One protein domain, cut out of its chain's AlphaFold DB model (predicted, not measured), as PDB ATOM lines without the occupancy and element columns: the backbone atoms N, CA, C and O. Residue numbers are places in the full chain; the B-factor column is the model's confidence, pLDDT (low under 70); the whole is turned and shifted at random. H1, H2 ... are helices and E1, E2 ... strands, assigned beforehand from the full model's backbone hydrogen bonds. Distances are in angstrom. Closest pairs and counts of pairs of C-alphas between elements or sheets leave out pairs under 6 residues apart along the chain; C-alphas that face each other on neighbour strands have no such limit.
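This is residues 5 to 80 of the 81 residues of an uncharacterized protein of Gemmata massiliana (UniProt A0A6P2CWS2). A small three-stranded meander, E1 E2 E3, sits in the middle, with H2 packed on E1 and E2 through its residues 47 to 55 and the short H1 set crosswise to H2 at one end of the body. At the other end H3 meets the sheet with its first residues and then runs off as an arm, residues 72 to 80 sticking out. The printed part has 76 residues with three named helices and three named strands, in the order H1 E1 E2 E3 H2 H3; the sheet's order is E1 - E2 - E3, antiparallel throughout, and the class is mixed, helices and strands. The whole is compact, with a radius of gyration of the C-alphas of 13.0 A, yet elongated in outline, spanning 41 by 25 by 20 A.

H1, residues 5 to 12, begins at C-alpha 5 at (362.995, 260.158, 303.790) and measures 10.4 A from first to last C-alpha. E1 follows as residues 21 to 24, 10.1 A, then E2 as residues 27 to 31, 13.5 A, and E3 as residues 37 to 39, 7.0 A. H2, residues 44 to 57, is 20.1 A long and begins at C-alpha 44 at (373.574, 249.054, 312.658). H3, residues 65 to 78, is 20.3 A long and ends at C-alpha 78 at (347.436, 260.240, 337.937).

E1, E2 and E3 form a meander, each strand the antiparallel neighbour of the one before. E1 and E2 are a hairpin at 131 degrees, with N 22 and O 29 at 3.0 A and N 24 and O 27 at 2.9 A, within hydrogen-bond range. E2 and E3 are a hairpin at 145 degrees, with N 30 and O 38 at 2.9 A. Residues 23 to 24 of E1 also pair, parallel, with residues 61 to 62. H2 is on the sheet, making two layers, a helix on one face of a sheet; its closest C-alphas to E2 are those of Val 51 and Ile 28, 6.8 A apart. H1 touches H2, about perpendicular at 87 degrees, the closest C-alphas being those of Val 7 and Met 50, 5.9 A apart. H1 is not on the sheet. H3 only grazes the sheet with its residues 65 to 69; the C-alphas of Glu 65 and Ile 24 of E1, the closest of those two elements, are 6.6 A apart. H3 is apart from H1 and from H2. In H1, H2 and H3 every O i to N i+4 pair is within hydrogen-bond range.

The two C-alphas farthest apart are those of Glu 45 and Asp 80, 42.8 A. Without residues 72 to 80, which stand free, the body spans 33 by 23 by 21 A. The printed part has no cut, and no link is long. The mean pLDDT of the printed part is 89.7; residues 77 to 80 are under 70.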
ATOM      1  N   ALA A   5     364.117 260.757 304.501       92.06
ATOM      2  CA  ALA A   5     362.995 260.158 303.790       92.06
ATOM      3  C   ALA A   5     363.022 258.628 303.891       92.06
ATOM      4  O   ALA A   5     361.996 258.040 304.210       92.06
ATOM      5  N   GLU A   6     364.191 258.009 303.694       92.50
ATOM      6  CA  GLU A   6     364.372 256.557 303.837       92.50
ATOM      7  C   GLU A   6     364.112 256.115 305.282       92.50
ATOM      8  O   GLU A   6     363.367 255.173 305.522       92.50
ATOM      9  N   VAL A   7     364.635 256.856 306.263       93.38
ATOM     10  CA  VAL A   7     364.380 256.580 307.686       93.38
ATOM     11  C   VAL A   7     362.887 256.654 308.018       93.38
ATOM     12  O   VAL A   7     362.361 255.808 308.744       93.38
ATOM     13  N   LEU A   8     362.190 257.667 307.501       93.31
ATOM     14  CA  LEU A   8     360.760 257.828 307.738       93.31
ATOM     15  C   LEU A   8     359.945 256.729 307.049       93.31
ATOM     16  O   LEU A   8     358.980 256.244 307.639       93.31
ATOM     17  N   GLU A   9     360.322 256.325 305.838       93.81
ATOM     18  CA  GLU A   9     359.695 255.207 305.131       93.81
ATOM     19  C   GLU A   9     359.832 253.905 305.929       93.81
ATOM     20  O   GLU A   9     358.827 253.237 306.162       93.81
ATOM     21  N   GLU A  10     361.018 253.604 306.459       92.50
ATOM     22  CA  GLU A  10     361.243 252.414 307.289       92.50
ATOM     23  C   GLU A  10     360.431 252.446 308.597       92.50
ATOM     24  O   GLU A  10     359.778 251.467 308.963       92.50
ATOM     25  N   LEU A  11     360.393 253.590 309.292       91.38
ATOM     26  CA  LEU A  11     359.636 253.733 310.545       91.38
ATOM     27  C   LEU A  11     358.116 253.693 310.335       91.38
ATOM     28  O   LEU A  11     357.380 253.246 311.211       91.38
ATOM     29  N   THR A  12     357.617 254.182 309.200       92.12
ATOM     30  CA  THR A  12     356.167 254.329 308.967       92.12
ATOM     31  C   THR A  12     355.584 253.282 308.020       92.12
ATOM     32  O   THR A  12     354.365 253.107 307.979       92.12
ATOM     33  N   GLY A  13     356.424 252.519 307.315       87.88
ATOM     34  CA  GLY A  13     356.017 251.556 306.288       87.88
ATOM     35  C   GLY A  13     355.129 250.423 306.809       87.88
ATOM     36  O   GLY A  13     354.267 249.925 306.087       87.88
ATOM     37  N   ALA A  14     355.260 250.066 308.090       83.88
ATOM     38  CA  ALA A  14     354.412 249.075 308.759       83.88
ATOM     39  C   ALA A  14     353.110 249.660 309.356       83.88
ATOM     40  O   ALA A  14     352.367 248.954 310.043       83.88
ATOM     41  N   GLY A  15     352.821 250.943 309.112       85.44
ATOM     42  CA  GLY A  15     351.634 251.639 309.617       85.44
ATOM     43  C   GLY A  15     351.767 252.197 311.038       85.44
ATOM     44  O   GLY A  15     350.749 252.556 311.634       85.44
ATOM     45  N   ALA A  16     352.985 252.256 311.582       88.75
ATOM     46  CA  ALA A  16     353.291 253.007 312.797       88.75
ATOM     47  C   ALA A  16     353.458 254.502 312.482       88.75
ATOM     48  O   ALA A  16     353.687 254.895 311.335       88.75
ATOM     49  N   ILE A  17     353.352 255.344 313.505       92.44
ATOM     50  CA  ILE A  17     353.679 256.769 313.411       92.44
ATOM     51  C   ILE A  17     354.916 257.082 314.250       92.44
ATOM     52  O   ILE A  17     355.216 256.392 315.214       92.44
ATOM     53  N   ILE A  18     355.612 258.176 313.934       93.94
ATOM     54  CA  ILE A  18     356.821 258.594 314.669       93.94
ATOM     55  C   ILE A  18     356.573 258.716 316.182       93.94
ATOM     56  O   ILE A  18     357.437 258.369 316.978       93.94
ATOM     57  N   ALA A  19     355.374 259.149 316.581       91.75
ATOM     58  CA  ALA A  19     354.993 259.284 317.987       91.75
ATOM     59  C   ALA A  19     354.846 257.948 318.743       91.75
ATOM     60  O   ALA A  19     354.762 257.965 319.970       91.75
ATOM     61  N   ASP A  20     354.819 256.808 318.042       92.31
ATOM     62  CA  ASP A  20     354.809 255.476 318.658       92.31
ATOM     63  C   ASP A  20     356.209 255.050 319.134       92.31
ATOM     64  O   ASP A  20     356.336 254.103 319.917       92.31
ATOM     65  N   TYR A  21     357.253 255.744 318.665       95.31
ATOM     66  CA  TYR A  21     358.648 255.451 318.962       95.31
ATOM     67  C   TYR A  21     359.214 256.373 320.041       95.31
ATOM     68  O   TYR A  21     358.849 257.541 320.174       95.31
ATOM     69  N   PHE A  22     360.154 255.831 320.802       96.31
ATOM     70  CA  PHE A  22     360.945 256.540 321.801       96.31
ATOM     71  C   PHE A  22     362.297 255.847 321.966       96.31
ATOM     72  O   PHE A  22     362.509 254.738 321.472       96.31
ATOM     73  N   LEU A  23     363.225 256.501 322.660       97.06
ATOM     74  CA  LEU A  23     364.562 255.965 322.892       97.06
ATOM     75  C   LEU A  23     364.721 255.497 324.336       97.06
ATOM     76  O   LEU A  23     364.271 256.158 325.272       97.06
ATOM     77  N   ILE A  24     365.402 254.368 324.512       95.69
ATOM     78  CA  ILE A  24     365.966 253.959 325.797       95.69
ATOM     79  C   ILE A  24     367.471 253.805 325.590       95.69
ATOM     80  O   ILE A  24     367.922 252.871 324.924       95.69
ATOM     81  N   GLY A  25     368.247 254.745 326.128       90.69
ATOM     82  CA  GLY A  25     369.671 254.861 325.818       90.69
ATOM     83  C   GLY A  25     369.904 255.127 324.326       90.69
ATOM     84  O   GLY A  25     369.495 256.162 323.802       90.69
ATOM     85  N   GLU A  26     370.572 254.194 323.647       90.44
ATOM     86  CA  GLU A  26     370.875 254.254 322.204       90.44
ATOM     87  C   GLU A  26     369.991 253.315 321.373       90.44
ATOM     88  O   GLU A  26     370.214 253.129 320.182       90.44
ATOM     89  N   SER A  27     368.979 252.712 321.994       93.06
ATOM     90  CA  SER A  27     368.098 251.750 321.346       93.06
ATOM     91  C   SER A  27     366.702 252.329 321.146       93.06
ATOM     92  O   SER A  27     366.186 253.077 321.982       93.06
ATOM     93  N   ILE A  28     366.082 251.953 320.032       95.44
ATOM     94  CA  ILE A  28     364.752 252.408 319.630       95.44
ATOM     95  C   ILE A  28     363.720 251.425 320.164       95.44
ATOM     96  O   ILE A  28     363.836 250.216 319.963       95.44
ATOM     97  N   TYR A  29     362.691 251.952 320.817       95.50
ATOM     98  CA  TYR A  29     361.603 251.174 321.383       95.50
ATOM     99  C   TYR A  29     360.250 251.705 320.918       95.50
ATOM    100  O   TYR A  29     360.091 252.885 320.611       95.50
ATOM    101  N   CYS A  30     359.263 250.819 320.913       94.00
ATOM    102  CA  CYS A  30     357.855 251.161 320.779       94.00
ATOM    103  C   CYS A  30     357.004 250.271 321.693       94.00
ATOM    104  O   CYS A  30     357.475 249.279 322.263       94.00
ATOM    105  N   VAL A  31     355.732 250.631 321.851       90.94
ATOM    106  CA  VAL A  31     354.747 249.796 322.544       90.94
ATOM    107  C   VAL A  31     353.764 249.255 321.524       90.94
ATOM    108  O   VAL A  31     353.097 250.013 320.824       90.94
ATOM    109  N   ASN A  32     353.652 247.932 321.439       86.94
ATOM    110  CA  ASN A  32     352.707 247.318 320.519       86.94
ATOM    111  C   ASN A  32     351.251 247.500 321.001       86.94
ATOM    112  O   ASN A  32     350.975 247.909 322.130       86.94
ATOM    113  N   ARG A  33     350.276 247.112 320.171       84.19
ATOM    114  CA  ARG A  33     348.842 247.205 320.522       84.19
ATOM    115  C   ARG A  33     348.432 246.392 321.758       84.19
ATOM    116  O   ARG A  33     347.344 246.603 322.281       84.19
ATOM    117  N   ARG A  34     349.268 245.454 322.209       86.38
ATOM    118  CA  ARG A  34     349.053 244.656 323.426       86.38
ATOM    119  C   ARG A  34     349.627 245.333 324.675       86.38
ATOM    120  O   ARG A  34     349.493 244.782 325.762       86.38
ATOM    121  N   GLY A  35     350.240 246.511 324.540       86.31
ATOM    122  CA  GLY A  35     350.900 247.215 325.638       86.31
ATOM    123  C   GLY A  35     352.294 246.674 325.960       86.31
ATOM    124  O   GLY A  35     352.846 247.005 327.007       86.31
ATOM    125  N   GLU A  36     352.861 245.829 325.098       89.38
ATOM    126  CA  GLU A  36     354.169 245.216 325.321       89.38
ATOM    127  C   GLU A  36     355.269 246.114 324.746       89.38
ATOM    128  O   GLU A  36     355.169 246.588 323.612       89.38
ATOM    129  N   LEU A  37     356.316 246.333 325.544       91.50
ATOM    130  CA  LEU A  37     357.524 247.038 325.130       91.50
ATOM    131  C   LEU A  37     358.312 246.160 324.150       91.50
ATOM    132  O   LEU A  37     358.649 245.024 324.484       91.50
ATOM    133  N   GLY A  38     358.609 246.687 322.964       91.75
ATOM    134  CA  GLY A  38     359.411 246.013 321.949       91.75
ATOM    135  C   GLY A  38     360.533 246.913 321.448       91.75
ATOM    136  O   GLY A  38     360.301 248.086 321.161       91.75
ATOM    137  N   GLY A  39     361.742 246.362 321.351       91.62
ATOM    138  CA  GLY A  39     362.846 247.015 320.650       91.62
ATOM    139  C   GLY A  39     362.662 246.890 319.139       91.62
ATOM    140  O   GLY A  39     362.220 245.845 318.652       91.62
ATOM    141  N   LEU A  40     362.994 247.944 318.400       91.00
ATOM    142  CA  LEU A  40     363.041 247.892 316.944       91.00
ATOM    143  C   LEU A  40     364.343 247.206 316.519       91.00
ATOM    144  O   LEU A  40     365.428 247.662 316.868       91.00
ATOM    145  N   ALA A  41     364.228 246.105 315.781       87.06
ATOM    146  CA  ALA A  41     365.376 245.436 315.187       87.06
ATOM    147  C   ALA A  41     365.635 246.016 313.792       87.06
ATOM    148  O   ALA A  41     364.791 245.890 312.907       87.06
ATOM    149  N   ALA A  42     366.801 246.622 313.614       88.38
ATOM    150  CA  ALA A  42     367.329 247.104 312.344       88.38
ATOM    151  C   ALA A  42     368.833 246.792 312.299       88.38
ATOM    152  O   ALA A  42     369.425 246.457 313.328       88.38
ATOM    153  N   ASP A  43     369.450 246.856 311.120       92.44
ATOM    154  CA  ASP A  43     370.913 246.812 311.040       92.44
ATOM    155  C   ASP A  43     371.547 248.055 311.692       92.44
ATOM    156  O   ASP A  43     370.852 249.018 312.033       92.44
ATOM    157  N   ASP A  44     372.860 248.015 311.911       91.56
ATOM    158  CA  ASP A  44     373.574 249.054 312.658       91.56
ATOM    159  C   ASP A  44     373.491 250.429 311.964       91.56
ATOM    160  O   ASP A  44     373.242 251.433 312.633       91.56
ATOM    161  N   GLU A  45     373.624 250.495 310.630       92.88
ATOM    162  CA  GLU A  45     373.580 251.772 309.894       92.88
ATOM    163  C   GLU A  45     372.182 252.399 309.958       92.88
ATOM    164  O   GLU A  45     372.041 253.604 310.202       92.88
ATOM    165  N   LEU A  46     371.140 251.586 309.771       92.12
ATOM    166  CA  LEU A  46     369.756 252.035 309.850       92.12
ATOM    167  C   LEU A  46     369.372 252.430 311.278       92.12
ATOM    168  O   LEU A  46     368.726 253.460 311.474       92.12
ATOM    169  N   SER A  47     369.818 251.663 312.275       93.25
ATOM    170  CA  SER A  47     369.588 251.959 313.692       93.25
ATOM    171  C   SER A  47     370.197 253.303 314.085       93.25
ATOM    172  O   SER A  47     369.512 254.136 314.680       93.25
ATOM    173  N   GLU A  48     371.450 253.566 313.705       94.00
ATOM    174  CA  GLU A  48     372.105 254.851 313.971       94.00
ATOM    175  C   GLU A  48     371.366 256.017 313.298       94.00
ATOM    176  O   GLU A  48     371.089 257.038 313.940       94.00
ATOM    177  N   ALA A  49     370.994 255.865 312.022       94.75
ATOM    178  CA  ALA A  49     370.268 256.893 311.281       94.75
ATOM    179  C   ALA A  49     368.894 257.195 311.905       94.75
ATOM    180  O   ALA A  49     368.529 258.363 312.082       94.75
ATOM    181  N   MET A  50     368.155 256.157 312.301       95.12
ATOM    182  CA  MET A  50     366.876 256.282 312.997       95.12
ATOM    183  C   MET A  50     367.028 256.971 314.356       95.12
ATOM    184  O   MET A  50     366.243 257.867 314.661       95.12
ATOM    185  N   VAL A  51     368.037 256.622 315.161       95.50
ATOM    186  CA  VAL A  51     368.293 257.282 316.456       95.50
ATOM    187  C   VAL A  51     368.548 258.773 316.257       95.50
ATOM    188  O   VAL A  51     367.920 259.600 316.922       95.50
ATOM    189  N   VAL A  52     369.425 259.143 315.319       95.31
ATOM    190  CA  VAL A  52     369.723 260.552 315.015       95.31
ATOM    191  C   VAL A  52     368.461 261.295 314.573       95.31
ATOM    192  O   VAL A  52     368.187 262.398 315.057       95.31
ATOM    193  N   TYR A  53     367.666 260.681 313.695       95.38
ATOM    194  CA  TYR A  53     366.399 261.241 313.238       95.38
ATOM    195  C   TYR A  53     365.419 261.463 314.399       95.38
ATOM    196  O   TYR A  53     364.900 262.570 314.563       95.38
ATOM    197  N   LEU A  54     365.201 260.436 315.226       95.69
ATOM    198  CA  LEU A  54     364.255 260.433 316.342       95.69
ATOM    199  C   LEU A  54     364.617 261.480 317.407       95.69
ATOM    200  O   LEU A  54     363.743 262.214 317.875       95.69
ATOM    201  N   ARG A  55     365.910 261.635 317.720       95.38
ATOM    202  CA  ARG A  55     366.395 262.717 318.595       95.38
ATOM    203  C   ARG A  55     366.103 264.095 318.019       95.38
ATOM    204  O   ARG A  55     365.644 264.985 318.730       95.38
ATOM    205  N   ARG A  56     366.328 264.286 316.716       95.12
ATOM    206  CA  ARG A  56     366.104 265.580 316.053       95.12
ATOM    207  C   ARG A  56     364.628 265.981 316.032       95.12
ATOM    208  O   ARG A  56     364.333 267.170 316.128       95.12
ATOM    209  N   VAL A  57     363.710 265.021 315.912       95.12
ATOM    210  CA  VAL A  57     362.259 265.288 315.985       95.12
ATOM    211  C   VAL A  57     361.733 265.371 317.424       95.12
ATOM    212  O   VAL A  57     360.581 265.752 317.623       95.12
ATOM    213  N   GLY A  58     362.572 265.070 318.419       95.00
ATOM    214  CA  GLY A  58     362.269 265.261 319.835       95.00
ATOM    215  C   GLY A  58     361.339 264.204 320.423       95.00
ATOM    216  O   GLY A  58     360.473 264.548 321.231       95.00
ATOM    217  N   VAL A  59     361.483 262.933 320.025       95.44
ATOM    218  CA  VAL A  59     360.761 261.845 320.709       95.44
ATOM    219  C   VAL A  59     361.214 261.721 322.170       95.44
ATOM    220  O   VAL A  59     362.314 262.157 322.512       95.44
ATOM    221  N   PRO A  60     360.398 261.125 323.057       95.50
ATOM    222  CA  PRO A  60     360.825 260.863 324.424       95.50
ATOM    223  C   PRO A  60     362.107 260.022 324.476       95.50
ATOM    224  O   PRO A  60     362.253 259.049 323.735       95.50
ATOM    225  N   GLU A  61     363.004 260.369 325.394       95.94
ATOM    226  CA  GLU A  61     364.225 259.616 325.677       95.94
ATOM    227  C   GLU A  61     364.252 259.238 327.159       95.94
ATOM    228  O   GLU A  61     363.971 260.065 328.030       95.94
ATOM    229  N   TYR A  62     364.593 257.984 327.440       95.25
ATOM    230  CA  TYR A  62     364.722 257.435 328.786       95.25
ATOM    231  C   TYR A  62     366.130 256.870 328.972       95.25
ATOM    232  O   TYR A  62     366.701 256.288 328.049       95.25
ATOM    233  N   ALA A  63     366.700 256.989 330.170       93.31
ATOM    234  CA  ALA A  63     368.024 256.443 330.455       93.31
ATOM    235  C   ALA A  63     368.007 254.910 330.576       93.31
ATOM    236  O   ALA A  63     369.016 254.258 330.310       93.31
ATOM    237  N   SER A  64     366.879 254.322 330.990       93.81
ATOM    238  CA  SER A  64     366.727 252.873 331.153       93.81
ATOM    239  C   SER A  64     365.271 252.408 331.043       93.81
ATOM    240  O   SER A  64     364.328 253.193 331.187       93.81
ATOM    241  N   GLU A  65     365.071 251.100 330.846       91.31
ATOM    242  CA  GLU A  65     363.736 250.489 330.910       91.31
ATOM    243  C   GLU A  65     363.055 250.702 332.267       91.31
ATOM    244  O   GLU A  65     361.833 250.846 332.335       91.31
ATOM    245  N   GLU A  66     363.824 250.721 333.357       92.75
ATOM    246  CA  GLU A  66     363.296 250.958 334.701       92.75
ATOM    247  C   GLU A  66     362.726 252.375 334.830       92.75
ATOM    248  O   GLU A  66     361.641 252.561 335.395       92.75
ATOM    249  N   GLU A  67     363.415 253.367 334.260       93.12
ATOM    250  CA  GLU A  67     362.933 254.743 334.220       93.12
ATOM    251  C   GLU A  67     361.637 254.840 333.412       93.12
ATOM    252  O   GLU A  67     360.639 255.370 333.913       93.12
ATOM    253  N   TYR A  68     361.627 254.272 332.205       92.62
ATOM    254  CA  TYR A  68     360.438 254.214 331.359       92.62
ATOM    255  C   TYR A  68     359.244 253.610 332.120       92.62
ATOM    256  O   TYR A  68     358.193 254.245 332.262       92.62
ATOM    257  N   ARG A  69     359.416 252.418 332.709       90.88
ATOM    258  CA  ARG A  69     358.360 251.730 333.475       90.88
ATOM    259  C   ARG A  69     357.879 252.562 334.663       90.88
ATOM    260  O   ARG A  69     356.674 252.625 334.921       90.88
ATOM    261  N   SER A  70     358.793 253.228 335.364       90.94
ATOM    262  CA  SER A  70     358.463 254.107 336.488       90.94
ATOM    263  C   SER A  70     357.621 255.310 336.054       90.94
ATOM    264  O   SER A  70     356.666 255.674 336.747       90.94
ATOM    265  N   GLN A  71     357.925 255.918 334.902       87.81
ATOM    266  CA  GLN A  71     357.150 257.042 334.369       87.81
ATOM    267  C   GLN A  71     355.741 256.624 333.924       87.81
ATOM    268  O   GLN A  71     354.768 257.311 334.253       87.81
ATOM    269  N   ILE A  72     355.603 255.477 333.251       85.88
ATOM    270  CA  ILE A  72     354.291 254.965 332.828       85.88
ATOM    271  C   ILE A  72     353.409 254.640 334.041       85.88
ATOM    272  O   ILE A  72     352.252 255.055 334.085       85.88
ATOM    273  N   GLN A  73     353.952 253.995 335.080       79.50
ATOM    274  CA  GLN A  73     353.197 253.717 336.309       79.50
ATOM    275  C   GLN A  73     352.698 254.991 337.005       79.50
ATOM    276  O   GLN A  73     351.588 255.010 337.540       79.50
ATOM    277  N   ARG A  74     353.501 256.063 337.009       80.56
ATOM    278  CA  ARG A  74     353.098 257.358 337.582       80.56
ATOM    279  C   ARG A  74     351.958 257.996 336.792       80.56
ATOM    280  O   ARG A  74     351.030 258.509 337.409       80.56
ATOM    281  N   ARG A  75     351.996 257.925 335.457       75.12
ATOM    282  CA  ARG A  75     350.906 258.403 334.590       75.12
ATOM    283  C   ARG A  75     349.604 257.648 334.841       75.12
ATOM    284  O   ARG A  75     348.582 258.290 335.049       75.12
ATOM    285  N   SER A  76     349.644 256.318 334.920       71.44
ATOM    286  CA  SER A  76     348.439 255.515 335.173       71.44
ATOM    287  C   SER A  76     347.791 255.818 336.527       71.44
ATOM    288  O   SER A  76     346.572 255.796 336.635       71.44
ATOM    289  N   LYS A  77     348.586 256.156 337.552       65.44
ATOM    290  CA  LYS A  77     348.072 256.558 338.875       65.44
ATOM    291  C   LYS A  77     347.523 257.988 338.923       65.44
ATOM    292  O   LYS A  77     346.787 258.309 339.848       65.44
ATOM    293  N   ALA A  78     347.897 258.853 337.979       61.91
ATOM    294  CA  ALA A  78     347.436 260.240 337.937       61.91
ATOM    295  C   ALA A  78     346.049 260.390 337.287       61.91
ATOM    296  O   ALA A  78     345.353 261.355 337.581       61.91
ATOM    297  N   THR A  79     345.646 259.439 336.439       57.72
ATOM    298  CA  THR A  79     344.340 259.434 335.755       57.72
ATOM    299  C   THR A  79     343.196 258.905 336.634       57.72
ATOM    300  O   THR A  79     342.035 259.073 336.284       57.72
ATOM    301  N   ASP A  80     343.501 258.300 337.787       55.44
ATOM    302  CA  ASP A  80     342.519 257.707 338.713       55.44
ATOM    303  C   ASP A  80     342.088 258.675 339.841       55.44
ATOM    304  O   ASP A  80     341.697 258.247 340.925       55.44
TER     305      ASP A  80